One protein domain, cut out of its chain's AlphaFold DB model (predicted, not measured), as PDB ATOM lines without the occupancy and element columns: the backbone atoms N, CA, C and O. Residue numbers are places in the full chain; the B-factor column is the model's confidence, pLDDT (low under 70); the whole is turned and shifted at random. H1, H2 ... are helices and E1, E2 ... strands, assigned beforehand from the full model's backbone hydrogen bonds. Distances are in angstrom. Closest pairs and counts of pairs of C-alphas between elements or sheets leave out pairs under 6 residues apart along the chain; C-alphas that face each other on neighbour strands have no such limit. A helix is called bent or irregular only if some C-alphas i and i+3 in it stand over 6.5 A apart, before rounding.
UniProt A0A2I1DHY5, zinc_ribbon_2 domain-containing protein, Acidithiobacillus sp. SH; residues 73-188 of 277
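AT A GLANCE: This is residues 73 to 188 of the 277 residues of the protein "zinc_ribbon_2 domain-containing protein" of Acidithiobacillus sp. SH (UniProt A0A2I1DHY5). Two long helices, H3 and H4, pack at a slant; H4's residues 178 to 188 stick out. Bent H1 packs on H2, and antiparallel hairpin E1-E2 lies near H4's start. The printed part, 116 residues, mostly helix, has H1 H2 H3 E1 E2 H4 in order. It is only just compact, close to loose: radius of gyration of the C-alphas 16.1 A, spans 46 by 34 by 33 A.

HOW THE PARTS SIT: H1, residues 73 to 94, one helix by hydrogen bonds, is bent, C-alphas 83 and 86 being 7.5 A apart. Its arm H1a, 73 to 83, touches H2, 102 to 111, closest C-alphas 80 and 106, 6.6 A. H4, 161 to 188, touches irregular H3, 114 to 137, with 161 to 173 alone, closest C-alphas 165 and 128, 5.9 A. In hairpin E1, 146 to 148, and E2, 157 to 159, N 148 and O 157 are 3.0 A apart.

IN THESE COORDINATES: Find C-alpha 73 at (-34.833, -43.165, 27.970); H4 runs 40.8 A to C-alpha 188 at (-37.863, -19.868, 47.630).

THE WHOLE: The printed part has no cut; pLDDT is under 70 in residues 145 to 158.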
ATOM      1  N   GLN A  73     -35.855 -44.080  28.485       73.50
ATOM      2  CA  GLN A  73     -34.833 -43.165  27.970       73.50
ATOM      3  C   GLN A  73     -34.740 -43.210  26.440       73.50
ATOM      4  O   GLN A  73     -34.687 -42.159  25.809       73.50
ATOM      5  N   GLN A  74     -34.817 -44.396  25.828       77.56
ATOM      6  CA  GLN A  74     -34.863 -44.555  24.372       77.56
ATOM      7  C   GLN A  74     -36.102 -43.897  23.765       77.56
ATOM      8  O   GLN A  74     -35.999 -43.221  22.744       77.56
ATOM      9  N   LYS A  75     -37.275 -44.046  24.392       83.62
ATOM     10  CA  LYS A  75     -38.514 -43.409  23.930       83.62
ATOM     11  C   LYS A  75     -38.415 -41.886  23.985       83.62
ATOM     12  O   LYS A  75     -38.852 -41.219  23.047       83.62
ATOM     13  N   GLU A  76     -37.832 -41.341  25.048       82.50
ATOM     14  CA  GLU A  76     -37.594 -39.901  25.168       82.50
ATOM     15  C   GLU A  76     -36.536 -39.415  24.166       82.50
ATOM     16  O   GLU A  76     -36.721 -38.382  23.529       82.50
ATOM     17  N   GLN A  77     -35.474 -40.193  23.934       83.12
ATOM     18  CA  GLN A  77     -34.492 -39.920  22.881       83.12
ATOM     19  C   GLN A  77     -35.137 -39.854  21.500       83.12
ATOM     20  O   GLN A  77     -34.840 -38.952  20.722       83.12
ATOM     21  N   LEU A  78     -36.036 -40.796  21.203       84.62
ATOM     22  CA  LEU A  78     -36.758 -40.840  19.937       84.62
ATOM     23  C   LEU A  78     -37.658 -39.615  19.763       84.62
ATOM     24  O   LEU A  78     -37.717 -39.053  18.673       84.62
ATOM     25  N   ARG A  79     -38.339 -39.190  20.834       88.12
ATOM     26  CA  ARG A  79     -39.172 -37.980  20.836       88.12
ATOM     27  C   ARG A  79     -38.347 -36.731  20.573       88.12
ATOM     28  O   ARG A  79     -38.638 -36.005  19.632       88.12
ATOM     29  N   LEU A  80     -37.271 -36.540  21.330       88.25
ATOM     30  CA  LEU A  80     -36.352 -35.419  21.139       88.25
ATOM     31  C   LEU A  80     -35.746 -35.409  19.735       88.25
ATOM     32  O   LEU A  80     -35.669 -34.361  19.102       88.25
ATOM     33  N   SER A  81     -35.352 -36.577  19.231       85.88
ATOM     34  CA  SER A  81     -34.843 -36.731  17.869       85.88
ATOM     35  C   SER A  81     -35.891 -36.332  16.825       85.88
ATOM     36  O   SER A  81     -35.566 -35.646  15.861       85.88
ATOM     37  N   LYS A  82     -37.161 -36.691  17.034       89.75
ATOM     38  CA  LYS A  82     -38.260 -36.315  16.138       89.75
ATOM     39  C   LYS A  82     -38.534 -34.808  16.153       89.75
ATOM     40  O   LYS A  82     -38.697 -34.220  15.088       89.75
ATOM     41  N   ASP A  83     -38.566 -34.201  17.336       90.81
ATOM     42  CA  ASP A  83     -38.969 -32.801  17.499       90.81
ATOM     43  C   ASP A  83     -37.835 -31.827  17.140       90.81
ATOM     44  O   ASP A  83     -38.064 -30.788  16.519       90.81
ATOM     45  N   TYR A  84     -36.592 -32.176  17.483       91.56
ATOM     46  CA  TYR A  84     -35.430 -31.292  17.346       91.56
ATOM     47  C   TYR A  84     -34.416 -31.739  16.302       91.56
ATOM     48  O   TYR A  84     -33.572 -30.938  15.899       91.56
ATOM     49  N   GLY A  85     -34.474 -32.989  15.843       89.69
ATOM     50  CA  GLY A  85     -33.449 -33.555  14.971       89.69
ATOM     51  C   GLY A  85     -33.278 -32.794  13.667       89.69
ATOM     52  O   GLY A  85     -32.150 -32.499  13.287       89.69
ATOM     53  N   SER A  86     -34.373 -32.381  13.025       93.06
ATOM     54  CA  SER A  86     -34.315 -31.580  11.795       93.06
ATOM     55  C   SER A  86     -33.614 -30.233  12.012       93.06
ATOM     56  O   SER A  86     -32.750 -29.854  11.222       93.06
ATOM     57  N   ARG A  87     -33.923 -29.536  13.115       92.94
ATOM     58  CA  ARG A  87     -33.289 -28.261  13.484       92.94
ATOM     59  C   ARG A  87     -31.805 -28.455  13.789       92.94
ATOM     60  O   ARG A  87     -30.985 -27.721  13.248       92.94
ATOM     61  N   ILE A  88     -31.452 -29.467  14.580       91.81
ATOM     62  CA  ILE A  88     -30.056 -29.782  14.924       91.81
ATOM     63  C   ILE A  88     -29.251 -30.103  13.664       91.81
ATOM     64  O   ILE A  88     -28.203 -29.503  13.447       91.81
ATOM     65  N   ILE A  89     -29.765 -30.988  12.803       93.12
ATOM     66  CA  ILE A  89     -29.115 -31.340  11.536       93.12
ATOM     67  C   ILE A  89     -28.941 -30.094  10.670       93.12
ATOM     68  O   ILE A  89     -27.858 -29.896  10.133       93.12
ATOM     69  N   SER A  90     -29.956 -29.226  10.584       93.62
ATOM     70  CA  SER A  90     -29.874 -28.003   9.780       93.62
ATOM     71  C   SER A  90     -28.786 -27.040  10.261       93.62
ATOM     72  O   SER A  90     -28.114 -26.431   9.434       93.62
ATOM     73  N   ILE A  91     -28.571 -26.921  11.576       91.56
ATOM     74  CA  ILE A  91     -27.504 -26.090  12.149       91.56
ATOM     75  C   ILE A  91     -26.147 -26.724  11.836       91.56
ATOM     76  O   ILE A  91     -25.271 -26.057  11.293       91.56
ATOM     77  N   ILE A  92     -26.004 -28.025  12.108       92.00
ATOM     78  CA  ILE A  92     -24.770 -28.781  11.863       92.00
ATOM     79  C   ILE A  92     -24.358 -28.686  10.392       92.00
ATOM     80  O   ILE A  92     -23.218 -28.342  10.096       92.00
ATOM     81  N   SER A  93     -25.291 -28.926   9.469       93.00
ATOM     82  CA  SER A  93     -25.012 -28.897   8.034       93.00
ATOM     83  C   SER A  93     -24.756 -27.485   7.514       93.00
ATOM     84  O   SER A  93     -23.926 -27.299   6.633       93.00
ATOM     85  N   LYS A  94     -25.472 -26.477   8.029       93.88
ATOM     86  CA  LYS A  94     -25.342 -25.088   7.566       93.88
ATOM     87  C   LYS A  94     -23.998 -24.468   7.941       93.88
ATOM     88  O   LYS A  94     -23.518 -23.607   7.210       93.88
ATOM     89  N   TYR A  95     -23.430 -24.874   9.073       91.12
ATOM     90  CA  TYR A  95     -22.190 -24.312   9.608       91.12
ATOM     91  C   TYR A  95     -20.996 -25.279   9.552       91.12
ATOM     92  O   TYR A  95     -19.961 -24.956  10.121       91.12
ATOM     93  N   ASP A  96     -21.135 -26.429   8.876       90.00
ATOM     94  CA  ASP A  96     -20.106 -27.481   8.741       90.00
ATOM     95  C   ASP A  96     -19.478 -27.904  10.086       90.00
ATOM     96  O   ASP A  96     -18.265 -27.991  10.255       90.00
ATOM     97  N   ILE A  97     -20.332 -28.139  11.086       87.94
ATOM     98  CA  ILE A  97     -19.911 -28.567  12.426       87.94
ATOM     99  C   ILE A  97     -19.589 -30.064  12.369       87.94
ATOM    100  O   ILE A  97     -20.480 -30.881  12.141       87.94
ATOM    101  N   GLN A  98     -18.334 -30.454  12.596       84.44
ATOM    102  CA  GLN A  98     -17.913 -31.852  12.416       84.44
ATOM    103  C   GLN A  98     -17.720 -32.599  13.733       84.44
ATOM    104  O   GLN A  98     -17.990 -33.801  13.822       84.44
ATOM    105  N   ASN A  99     -17.276 -31.899  14.775       84.25
ATOM    106  CA  ASN A  99     -16.903 -32.535  16.037       84.25
ATOM    107  C   ASN A  99     -18.100 -32.779  16.965       84.25
ATOM    108  O   ASN A  99     -17.982 -33.524  17.940       84.25
ATOM    109  N   VAL A 100     -19.251 -32.174  16.669       84.75
ATOM    110  CA  VAL A 100     -20.464 -32.277  17.483       84.75
ATOM    111  C   VAL A 100     -21.535 -33.049  16.723       84.75
ATOM    112  O   VAL A 100     -22.103 -32.575  15.742       84.75
ATOM    113  N   LYS A 101     -21.832 -34.260  17.194       88.75
ATOM    114  CA  LYS A 101     -22.839 -35.139  16.588       88.75
ATOM    115  C   LYS A 101     -24.226 -34.840  17.143       88.75
ATOM    116  O   LYS A 101     -24.381 -34.563  18.332       88.75
ATOM    117  N   MET A 102     -25.256 -35.047  16.320       86.81
ATOM    118  CA  MET A 102     -26.660 -34.928  16.738       86.81
ATOM    119  C   MET A 102     -26.953 -35.710  18.028       86.81
ATOM    120  O   MET A 102     -27.572 -35.169  18.936       86.81
ATOM    121  N   ASN A 103     -26.452 -36.943  18.155       85.00
ATOM    122  CA  ASN A 103     -26.669 -37.757  19.357       85.00
ATOM    123  C   ASN A 103     -26.112 -37.106  20.630       85.00
ATOM    124  O   ASN A 103     -26.736 -37.224  21.676       85.00
ATOM    125  N   GLN A 104     -24.981 -36.397  20.556       87.06
ATOM    126  CA  GLN A 104     -24.415 -35.705  21.719       87.06
ATOM    127  C   GLN A 104     -25.305 -34.538  22.147       87.06
ATOM    128  O   GLN A 104     -25.565 -34.376  23.337       87.06
ATOM    129  N   ILE A 105     -25.830 -33.776  21.180       90.38
ATOM    130  CA  ILE A 105     -26.783 -32.695  21.452       90.38
ATOM    131  C   ILE A 105     -28.085 -33.247  22.030       90.38
ATOM    132  O   ILE A 105     -28.570 -32.730  23.027       90.38
ATOM    133  N   ILE A 106     -28.630 -34.329  21.471       90.06
ATOM    134  CA  ILE A 106     -29.853 -34.949  21.998       90.06
ATOM    135  C   ILE A 106     -29.639 -35.458  23.431       90.06
ATOM    136  O   ILE A 106     -30.490 -35.219  24.285       90.06
ATOM    137  N   THR A 107     -28.507 -36.103  23.727       89.19
ATOM    138  CA  THR A 107     -28.175 -36.540  25.095       89.19
ATOM    139  C   THR A 107     -28.054 -35.355  26.048       89.19
ATOM    140  O   THR A 107     -28.567 -35.416  27.164       89.19
ATOM    141  N   LEU A 108     -27.434 -34.255  25.614       88.88
ATOM    142  CA  LEU A 108     -27.399 -33.022  26.397       88.88
ATOM    143  C   LEU A 108     -28.826 -32.517  26.664       88.88
ATOM    144  O   LEU A 108     -29.177 -32.255  27.809       88.88
ATOM    145  N   MET A 109     -29.677 -32.482  25.634       89.56
ATOM    146  CA  MET A 109     -31.074 -32.043  25.729       89.56
ATOM    147  C   MET A 109     -31.927 -32.893  26.676       89.56
ATOM    148  O   MET A 109     -32.828 -32.360  27.329       89.56
ATOM    149  N   GLN A 110     -31.645 -34.193  26.789       88.94
ATOM    150  CA  GLN A 110     -32.316 -35.079  27.746       88.94
ATOM    151  C   GLN A 110     -32.063 -34.672  29.197       88.94
ATOM    152  O   GLN A 110     -32.951 -34.823  30.033       88.94
ATOM    153  N   GLN A 111     -30.870 -34.156  29.493       87.75
ATOM    154  CA  GLN A 111     -30.484 -33.739  30.842       87.75
ATOM    155  C   GLN A 111     -31.062 -32.368  31.220       87.75
ATOM    156  O   GLN A 111     -31.065 -32.001  32.395       87.75
ATOM    157  N   MET A 112     -31.575 -31.613  30.244       86.81
ATOM    158  CA  MET A 112     -32.142 -30.281  30.458       86.81
ATOM    159  C   MET A 112     -33.665 -30.356  30.650       86.81
ATOM    160  O   MET A 112     -34.338 -31.150  29.971       86.81
ATOM    161  N   PRO A 113     -34.238 -29.491  31.511       89.25
ATOM    162  CA  PRO A 113     -35.684 -29.330  31.603       89.25
ATOM    163  C   PRO A 113     -36.275 -28.908  30.252       89.25
ATOM    164  O   PRO A 113     -35.643 -28.174  29.488       89.25
ATOM    165  N   SER A 114     -37.491 -29.368  29.953       88.12
ATOM    166  CA  SER A 114     -38.127 -29.165  28.644       88.12
ATOM    167  C   SER A 114     -38.281 -27.694  28.260       88.12
ATOM    168  O   SER A 114     -38.137 -27.358  27.091       88.12
ATOM    169  N   GLU A 115     -38.493 -26.817  29.240       88.88
ATOM    170  CA  GLU A 115     -38.644 -25.365  29.059       88.88
ATOM    171  C   GLU A 115     -37.403 -24.669  28.471       88.88
ATOM    172  O   GLU A 115     -37.523 -23.630  27.825       88.88
ATOM    173  N   TYR A 116     -36.212 -25.255  28.628       89.38
ATOM    174  CA  TYR A 116     -34.968 -24.698  28.088       89.38
ATOM    175  C   TYR A 116     -34.610 -25.248  26.703       89.38
ATOM    176  O   TYR A 116     -33.749 -24.684  26.029       89.38
ATOM    177  N   ARG A 117     -35.253 -26.335  26.257       91.81
ATOM    178  CA  ARG A 117     -34.869 -27.082  25.045       91.81
ATOM    179  C   ARG A 117     -35.024 -26.263  23.765       91.81
ATOM    180  O   ARG A 117     -34.116 -26.257  22.936       91.81
ATOM    181  N   ASP A 118     -36.130 -25.540  23.618       92.00
ATOM    182  CA  ASP A 118     -36.368 -24.700  22.439       92.00
ATOM    183  C   ASP A 118     -35.414 -23.513  22.364       92.00
ATOM    184  O   ASP A 118     -34.819 -23.275  21.307       92.00
ATOM    185  N   ASN A 119     -35.247 -22.822  23.496       91.31
ATOM    186  CA  ASN A 119     -34.371 -21.661  23.641       91.31
ATOM    187  C   ASN A 119     -32.900 -22.024  23.428       91.31
ATOM    188  O   ASN A 119     -32.145 -21.240  22.860       91.31
ATOM    189  N   PHE A 120     -32.501 -23.226  23.848       93.75
ATOM    190  CA  PHE A 120     -31.171 -23.757  23.587       93.75
ATOM    191  C   PHE A 120     -30.914 -23.900  22.083       93.75
ATOM    192  O   PHE A 120     -29.901 -23.428  21.579       93.75
ATOM    193  N   ILE A 121     -31.834 -24.511  21.330       93.50
ATOM    194  CA  ILE A 121     -31.619 -24.743  19.894       93.50
ATOM    195  C   ILE A 121     -31.694 -23.447  19.079       93.50
ATOM    196  O   ILE A 121     -30.889 -23.257  18.167       93.50
ATOM    197  N   SER A 122     -32.644 -22.553  19.376       91.38
ATOM    198  CA  SER A 122     -32.707 -21.247  18.701       91.38
ATOM    199  C   SER A 122     -31.476 -20.403  19.026       91.38
ATOM    200  O   SER A 122     -30.791 -19.954  18.108       91.38
ATOM    201  N   GLY A 123     -31.141 -20.273  20.312       90.25
ATOM    202  CA  GLY A 123     -29.982 -19.515  20.767       90.25
ATOM    203  C   GLY A 123     -28.669 -20.070  20.221       90.25
ATOM    204  O   GLY A 123     -27.809 -19.290  19.828       90.25
ATOM    205  N   TRP A 124     -28.527 -21.394  20.108       93.44
ATOM    206  CA  TRP A 124     -27.341 -22.017  19.518       93.44
ATOM    207  C   TRP A 124     -27.141 -21.584  18.066       93.44
ATOM    208  O   TRP A 124     -26.050 -21.150  17.690       93.44
ATOM    209  N   SER A 125     -28.201 -21.651  17.252       91.88
ATOM    210  CA  SER A 125     -28.129 -21.234  15.851       91.88
ATOM    211  C   SER A 125     -27.752 -19.763  15.710       91.88
ATOM    212  O   SER A 125     -26.991 -19.419  14.807       91.88
ATOM    213  N   GLU A 126     -28.316 -18.890  16.545       92.12
ATOM    214  CA  GLU A 126     -28.037 -17.453  16.508       92.12
ATOM    215  C   GLU A 126     -26.610 -17.153  16.962       92.12
ATOM    216  O   GLU A 126     -25.882 -16.440  16.274       92.12
ATOM    217  N   PHE A 127     -26.177 -17.782  18.052       92.19
ATOM    218  CA  PHE A 127     -24.838 -17.621  18.599       92.19
ATOM    219  C   PHE A 127     -23.756 -18.045  17.603       92.19
ATOM    220  O   PHE A 127     -22.799 -17.305  17.377       92.19
ATOM    221  N   VAL A 128     -23.913 -19.207  16.958       92.00
ATOM    222  CA  VAL A 128     -22.956 -19.680  15.945       92.00
ATOM    223  C   VAL A 128     -22.963 -18.765  14.722       92.00
ATOM    224  O   VAL A 128     -21.897 -18.384  14.241       92.00
ATOM    225  N   ARG A 129     -24.142 -18.351  14.237       93.44
ATOM    226  CA  ARG A 129     -24.268 -17.415  13.109       93.44
ATOM    227  C   ARG A 129     -23.518 -16.111  13.372       93.44
ATOM    228  O   ARG A 129     -22.737 -15.663  12.531       93.44
ATOM    229  N   ASP A 130     -23.782 -15.502  14.520       91.88
ATOM    230  CA  ASP A 130     -23.269 -14.180  14.855       91.88
ATOM    231  C   ASP A 130     -21.779 -14.260  15.224       91.88
ATOM    232  O   ASP A 130     -20.996 -13.401  14.816       91.88
ATOM    233  N   GLY A 131     -21.361 -15.351  15.875       89.44
ATOM    234  CA  GLY A 131     -19.961 -15.664  16.154       89.44
ATOM    235  C   GLY A 131     -19.130 -15.878  14.887       89.44
ATOM    236  O   GLY A 131     -18.040 -15.320  14.771       89.44
ATOM    237  N   ILE A 132     -19.651 -16.602  13.889       90.44
ATOM    238  CA  ILE A 132     -18.978 -16.767  12.588       90.44
ATOM    239  C   ILE A 132     -18.871 -15.424  11.867       90.44
ATOM    240  O   ILE A 132     -17.795 -15.073  11.385       90.44
ATOM    241  N   LYS A 133     -19.952 -14.636  11.834       92.56
ATOM    242  CA  LYS A 133     -19.942 -13.295  11.229       92.56
ATOM    243  C   LYS A 133     -18.897 -12.391  11.890       92.56
ATOM    244  O   LYS A 133     -18.188 -11.656  11.201       92.56
ATOM    245  N   TYR A 134     -18.778 -12.460  13.215       90.50
ATOM    246  CA  TYR A 134     -17.742 -11.761  13.966       90.50
ATOM    247  C   TYR A 134     -16.337 -12.260  13.601       90.50
ATOM    248  O   TYR A 134     -15.460 -11.449  13.309       90.50
ATOM    249  N   ALA A 135     -16.116 -13.575  13.557       88.56
ATOM    250  CA  ALA A 135     -14.822 -14.155  13.208       88.56
ATOM    251  C   ALA A 135     -14.380 -13.774  11.785       88.56
ATOM    252  O   ALA A 135     -13.224 -13.411  11.570       88.56
ATOM    253  N   GLN A 136     -15.310 -13.786  10.826       91.88
ATOM    254  CA  GLN A 136     -15.068 -13.372   9.441       91.88
ATOM    255  C   GLN A 136     -14.679 -11.897   9.361       91.88
ATOM    256  O   GLN A 136     -13.692 -11.556   8.715       91.88
ATOM    257  N   LYS A 137     -15.409 -11.024  10.066       92.56
ATOM    258  CA  LYS A 137     -15.117  -9.584  10.107       92.56
ATOM    259  C   LYS A 137     -13.721  -9.283  10.663       92.56
ATOM    260  O   LYS A 137     -13.094  -8.326  10.227       92.56
ATOM    261  N   ASN A 138     -13.250 -10.086  11.615       92.94
ATOM    262  CA  ASN A 138     -11.955  -9.898  12.269       92.94
ATOM    263  C   ASN A 138     -10.819 -10.726  11.639       92.94
ATOM    264  O   ASN A 138      -9.715 -10.730  12.171       92.94
ATOM    265  N   GLY A 139     -11.068 -11.440  10.534       91.19
ATOM    266  CA  GLY A 139     -10.044 -12.236   9.846       91.19
ATOM    267  C   GLY A 139      -9.549 -13.465  10.622       91.19
ATOM    268  O   GLY A 139      -8.501 -14.005  10.292       91.19
ATOM    269  N   VAL A 140     -10.290 -13.919  11.638       88.50
ATOM    270  CA  VAL A 140      -9.939 -15.082  12.485       88.50
ATOM    271  C   VAL A 140     -10.772 -16.327  12.158       88.50
ATOM    272  O   VAL A 140     -10.742 -17.314  12.887       88.50
ATOM    273  N   TYR A 141     -11.559 -16.278  11.082       88.94
ATOM    274  CA  TYR A 141     -12.430 -17.378  10.681       88.94
ATOM    275  C   TYR A 141     -11.643 -18.542  10.069       88.94
ATOM    276  O   TYR A 141     -10.906 -18.368   9.100       88.94
ATOM    277  N   GLN A 142     -11.873 -19.742  10.598       86.38
ATOM    278  CA  GLN A 142     -11.334 -21.008  10.111       86.38
ATOM    279  C   GLN A 142     -12.498 -21.896   9.670       86.38
ATOM    280  O   GLN A 142     -13.228 -22.455  10.493       86.38
ATOM    281  N   ALA A 143     -12.679 -21.991   8.350       75.44
ATOM    282  CA  ALA A 143     -13.755 -22.762   7.726       75.44
ATOM    283  C   ALA A 143     -13.604 -24.272   7.922       75.44
ATOM    284  O   ALA A 143     -14.586 -24.997   7.881       75.44
ATOM    285  N   GLN A 144     -12.371 -24.741   8.093       76.12
ATOM    286  CA  GLN A 144     -12.056 -26.153   8.221       76.12
ATOM    287  C   GLN A 144     -11.211 -26.386   9.461       76.12
ATOM    288  O   GLN A 144     -10.543 -25.484   9.963       76.12
ATOM    289  N   ASN A 145     -11.256 -27.629   9.917       69.50
ATOM    290  CA  ASN A 145     -10.452 -28.173  10.993       69.50
ATOM    291  C   ASN A 145      -8.957 -27.924  10.739       69.50
ATOM    292  O   ASN A 145      -8.294 -28.691  10.042       69.50
ATOM    293  N   THR A 146      -8.416 -26.842  11.301       64.44
ATOM    294  CA  THR A 146      -6.977 -26.580  11.278       64.44
ATOM    295  C   THR A 146      -6.328 -27.209  12.497       64.44
ATOM    296  O   THR A 146      -6.760 -26.998  13.632       64.44
ATOM    297  N   THR A 147      -5.281 -27.995  12.256       62.81
ATOM    298  CA  THR A 147      -4.473 -28.645  13.286       62.81
ATOM    299  C   THR A 147      -3.812 -27.586  14.151       62.81
ATOM    300  O   THR A 147      -2.785 -27.023  13.783       62.81
ATOM    301  N   THR A 148      -4.408 -27.303  15.305       58.31
ATOM    302  CA  THR A 148      -3.807 -26.408  16.285       58.31
ATOM    303  C   THR A 148      -2.982 -27.272  17.224       58.31
ATOM    304  O   THR A 148      -3.508 -28.083  17.993       58.31
ATOM    305  N   SER A 149      -1.663 -27.151  17.127       56.00
ATOM    306  CA  SER A 149      -0.694 -27.804  18.003       56.00
ATOM    307  C   SER A 149      -0.680 -27.120  19.373       56.00
ATOM    308  O   SER A 149       0.275 -26.455  19.752       56.00
ATOM    309  N   ASN A 150      -1.765 -27.284  20.127       58.38
ATOM    310  CA  ASN A 150      -1.876 -26.824  21.508       58.38
ATOM    311  C   ASN A 150      -1.774 -28.014  22.460       58.38
ATOM    312  O   ASN A 150      -2.749 -28.446  23.069       58.38
ATOM    313  N   SER A 151      -0.565 -28.554  22.595       48.50
ATOM    314  CA  SER A 151      -0.242 -29.419  23.723       48.50
ATOM    315  C   SER A 151       1.260 -29.462  23.951       48.50
ATOM    316  O   SER A 151       2.024 -29.881  23.082       48.50
ATOM    317  N   ILE A 152       1.663 -29.112  25.172       57.97
ATOM    318  CA  ILE A 152       3.004 -29.349  25.733       57.97
ATOM    319  C   ILE A 152       3.403 -30.842  25.646       57.97
ATOM    320  O   ILE A 152       4.584 -31.163  25.711       57.97
ATOM    321  N   PHE A 153       2.445 -31.750  25.418       62.94
ATOM    322  CA  PHE A 153       2.649 -33.195  25.281       62.94
ATOM    323  C   PHE A 153       2.304 -33.750  23.884       62.94
ATOM    324  O   PHE A 153       2.003 -34.932  23.744       62.94
ATOM    325  N   GLY A 154       2.340 -32.925  22.831       55.31
ATOM    326  CA  GLY A 154       2.284 -33.411  21.441       55.31
ATOM    327  C   GLY A 154       0.905 -33.854  20.930       55.31
ATOM    328  O   GLY A 154       0.807 -34.418  19.843       55.31
ATOM    329  N   GLY A 155      -0.174 -33.581  21.667       58.75
ATOM    330  CA  GLY A 155      -1.541 -33.707  21.153       58.75
ATOM    331  C   GLY A 155      -1.899 -32.549  20.216       58.75
ATOM    332  O   GLY A 155      -1.796 -31.387  20.604       58.75
ATOM    333  N   SER A 156      -2.338 -32.854  18.995       55.84
ATOM    334  CA  SER A 156      -2.941 -31.859  18.106       55.84
ATOM    335  C   SER A 156      -4.460 -31.973  18.155       55.84
ATOM    336  O   SER A 156      -5.006 -33.075  18.092       55.84
ATOM    337  N   VAL A 157      -5.145 -30.838  18.304       65.75
ATOM    338  CA  VAL A 157      -6.608 -30.779  18.250       65.75
ATOM    339  C   VAL A 157      -6.978 -29.999  16.995       65.75
ATOM    340  O   VAL A 157      -6.478 -28.900  16.756       65.75
ATOM    341  N   THR A 158      -7.798 -30.613  16.149       66.56
ATOM    342  CA  THR A 158      -8.313 -30.003  14.925       66.56
ATOM    343  C   THR A 158      -9.741 -29.537  15.196       66.56
ATOM    344  O   THR A 158     -10.636 -30.355  15.395       66.56
ATOM    345  N   GLU A 159      -9.960 -28.224  15.270       78.19
ATOM    346  CA  GLU A 159     -11.293 -27.660  15.517       78.19
ATOM    347  C   GLU A 159     -11.574 -26.524  14.535       78.19
ATOM    348  O   GLU A 159     -10.723 -25.667  14.294       78.19
ATOM    349  N   SER A 160     -12.769 -26.533  13.950       88.06
ATOM    350  CA  SER A 160     -13.292 -25.427  13.152       88.06
ATOM    351  C   SER A 160     -13.779 -24.296  14.062       88.06
ATOM    352  O   SER A 160     -14.136 -24.515  15.225       88.06
ATOM    353  N   THR A 161     -13.890 -23.070  13.534       87.19
ATOM    354  CA  THR A 161     -14.483 -21.960  14.304       87.19
ATOM    355  C   THR A 161     -15.908 -22.288  14.769       87.19
ATOM    356  O   THR A 161     -16.296 -21.915  15.876       87.19
ATOM    357  N   ALA A 162     -16.684 -23.016  13.962       88.75
ATOM    358  CA  ALA A 162     -18.046 -23.413  14.307       88.75
ATOM    359  C   ALA A 162     -18.093 -24.427  15.468       88.75
ATOM    360  O   ALA A 162     -18.969 -24.327  16.336       88.75
ATOM    361  N   ASP A 163     -17.134 -25.359  15.535       87.88
ATOM    362  CA  ASP A 163     -17.008 -26.310  16.646       87.88
ATOM    363  C   ASP A 163     -16.653 -25.597  17.957       87.88
ATOM    364  O   ASP A 163     -17.288 -25.843  18.989       87.88
ATOM    365  N   ILE A 164     -15.687 -24.671  17.910       88.31
ATOM    366  CA  ILE A 164     -15.265 -23.871  19.071       88.31
ATOM    367  C   ILE A 164     -16.453 -23.068  19.613       88.31
ATOM    368  O   ILE A 164     -16.766 -23.139  20.805       88.31
ATOM    369  N   LEU A 165     -17.166 -22.355  18.732       87.12
ATOM    370  CA  LEU A 165     -18.347 -21.567  19.101       87.12
ATOM    371  C   LEU A 165     -19.457 -22.438  19.689       87.12
ATOM    372  O   LEU A 165     -20.101 -22.042  20.659       87.12
ATOM    373  N   THR A 166     -19.667 -23.634  19.143       90.75
ATOM    374  CA  THR A 166     -20.671 -24.572  19.655       90.75
ATOM    375  C   THR A 166     -20.342 -25.025  21.075       90.75
ATOM    376  O   THR A 166     -21.207 -24.978  21.948       90.75
ATOM    377  N   ARG A 167     -19.090 -25.412  21.347       88.31
ATOM    378  CA  ARG A 167     -18.656 -25.795  22.702       88.31
ATOM    379  C   ARG A 167     -18.775 -24.634  23.681       88.31
ATOM    380  O   ARG A 167     -19.276 -24.812  24.791       88.31
ATOM    381  N   GLN A 168     -18.353 -23.444  23.261       88.94
ATOM    382  CA  GLN A 168     -18.470 -22.239  24.072       88.94
ATOM    383  C   GLN A 168     -19.932 -21.929  24.408       88.94
ATOM    384  O   GLN A 168     -20.237 -21.650  25.566       88.94
ATOM    385  N   TYR A 169     -20.836 -22.032  23.427       91.81
ATOM    386  CA  TYR A 169     -22.269 -21.841  23.637       91.81
ATOM    387  C   TYR A 169     -22.834 -22.839  24.646       91.81
ATOM    388  O   TYR A 169     -23.496 -22.431  25.594       91.81
ATOM    389  N   ILE A 170     -22.540 -24.132  24.482       91.12
ATOM    390  CA  ILE A 170     -23.016 -25.188  25.387       91.12
ATOM    391  C   ILE A 170     -22.584 -24.905  26.832       91.12
ATOM    392  O   ILE A 170     -23.411 -24.946  27.743       91.12
ATOM    393  N   ASN A 171     -21.312 -24.558  27.039       88.06
ATOM    394  CA  ASN A 171     -20.773 -24.258  28.367       88.06
ATOM    395  C   ASN A 171     -21.414 -23.001  28.978       88.06
ATOM    396  O   ASN A 171     -21.810 -23.002  30.148       88.06
ATOM    397  N   ALA A 172     -21.545 -21.933  28.186       85.81
ATOM    398  CA  ALA A 172     -22.176 -20.690  28.618       85.81
ATOM    399  C   ALA A 172     -23.660 -20.892  28.957       85.81
ATOM    400  O   ALA A 172     -24.129 -20.409  29.986       85.81
ATOM    401  N   PHE A 173     -24.383 -21.655  28.136       90.88
ATOM    402  CA  PHE A 173     -25.790 -21.968  28.358       90.88
ATOM    403  C   PHE A 173     -25.992 -22.819  29.612       90.88
ATOM    404  O   PHE A 173     -26.871 -22.512  30.414       90.88
ATOM    405  N   SER A 174     -25.156 -23.842  29.830       88.75
ATOM    406  CA  SER A 174     -25.206 -24.644  31.060       88.75
ATOM    407  C   SER A 174     -24.994 -23.769  32.296       88.75
ATOM    408  O   SER A 174     -25.761 -23.849  33.250       88.75
ATOM    409  N   THR A 175     -24.004 -22.874  32.242       87.06
ATOM    410  CA  THR A 175     -23.704 -21.943  33.341       87.06
ATOM    411  C   THR A 175     -24.879 -20.995  33.603       87.06
ATOM    412  O   THR A 175     -25.258 -20.779  34.753       87.06
ATOM    413  N   ALA A 176     -25.496 -20.456  32.547       87.38
ATOM    414  CA  ALA A 176     -26.662 -19.581  32.653       87.38
ATOM    415  C   ALA A 176     -27.892 -20.314  33.215       87.38
ATOM    416  O   ALA A 176     -28.616 -19.763  34.043       87.38
ATOM    417  N   MET A 177     -28.110 -21.568  32.813       88.62
ATOM    418  CA  MET A 177     -29.176 -22.411  33.352       88.62
ATOM    419  C   MET A 177     -28.967 -22.681  34.847       88.62
ATOM    420  O   MET A 177     -29.915 -22.596  35.627       88.62
ATOM    421  N   ASP A 178     -27.741 -22.989  35.268       86.19
ATOM    422  CA  ASP A 178     -27.445 -23.242  36.679       86.19
ATOM    423  C   ASP A 178     -27.570 -21.967  37.526       86.19
ATOM    424  O   ASP A 178     -28.115 -22.017  38.631       86.19
ATOM    425  N   ALA A 179     -27.184 -20.809  36.982       83.44
ATOM    426  CA  ALA A 179     -27.447 -19.513  37.603       83.44
ATOM    427  C   ALA A 179     -28.958 -19.250  37.762       83.44
ATOM    428  O   ALA A 179     -29.406 -18.899  38.852       83.44
ATOM    429  N   ALA A 180     -29.760 -19.518  36.724       83.56
ATOM    430  CA  ALA A 180     -31.214 -19.360  36.780       83.56
ATOM    431  C   ALA A 180     -31.865 -20.275  37.834       83.56
ATOM    432  O   ALA A 180     -32.758 -19.847  38.565       83.56
ATOM    433  N   LYS A 181     -31.385 -21.519  37.982       82.25
ATOM    434  CA  LYS A 181     -31.842 -22.436  39.044       82.25
ATOM    435  C   LYS A 181     -31.484 -21.927  40.438       82.25
ATOM    436  O   LYS A 181     -32.279 -22.081  41.366       82.25
ATOM    437  N   LEU A 182     -30.288 -21.364  40.610       77.38
ATOM    438  CA  LEU A 182     -29.868 -20.790  41.887       77.38
ATOM    439  C   LEU A 182     -30.728 -19.584  42.259       77.38
ATOM    440  O   LEU A 182     -31.120 -19.460  43.416       77.38
ATOM    441  N   ASP A 183     -31.065 -18.734  41.294       77.25
ATOM    442  CA  ASP A 183     -31.919 -17.573  41.537       77.25
ATOM    443  C   ASP A 183     -33.366 -17.980  41.846       77.25
ATOM    444  O   ASP A 183     -33.932 -17.485  42.822       77.25
ATOM    445  N   ALA A 184     -33.910 -18.983  41.149       77.38
ATOM    446  CA  ALA A 184     -35.208 -19.564  41.495       77.38
ATOM    447  C   ALA A 184     -35.238 -20.110  42.939       77.38
ATOM    448  O   ALA A 184     -36.206 -19.897  43.670       77.38
ATOM    449  N   ARG A 185     -34.150 -20.751  43.397       76.12
ATOM    450  CA  ARG A 185     -34.028 -21.208  44.795       76.12
ATOM    451  C   ARG A 185     -33.850 -20.065  45.786       76.12
ATOM    452  O   ARG A 185     -34.342 -20.171  46.905       76.12
ATOM    453  N   LYS A 186     -33.152 -18.980  45.433       72.00
ATOM    454  CA  LYS A 186     -33.009 -17.815  46.326       72.00
ATOM    455  C   LYS A 186     -34.365 -17.204  46.650       72.00
ATOM    456  O   LYS A 186     -34.575 -16.806  47.791       72.00
ATOM    457  N   ASP A 187     -35.278 -17.159  45.687       73.50
ATOM    458  CA  ASP A 187     -36.627 -16.646  45.924       73.50
ATOM    459  C   ASP A 187     -37.442 -17.572  46.837       73.50
ATOM    460  O   ASP A 187     -38.153 -17.094  47.723       73.50
ATOM    461  N   GLU A 188     -37.268 -18.889  46.714       74.50
ATOM    462  CA  GLU A 188     -37.863 -19.868  47.630       74.50
ATOM    463  C   GLU A 188     -37.280 -19.757  49.053       74.50
ATOM    464  O   GLU A 188     -38.020 -19.704  50.037       74.50
TER     465      GLU A 188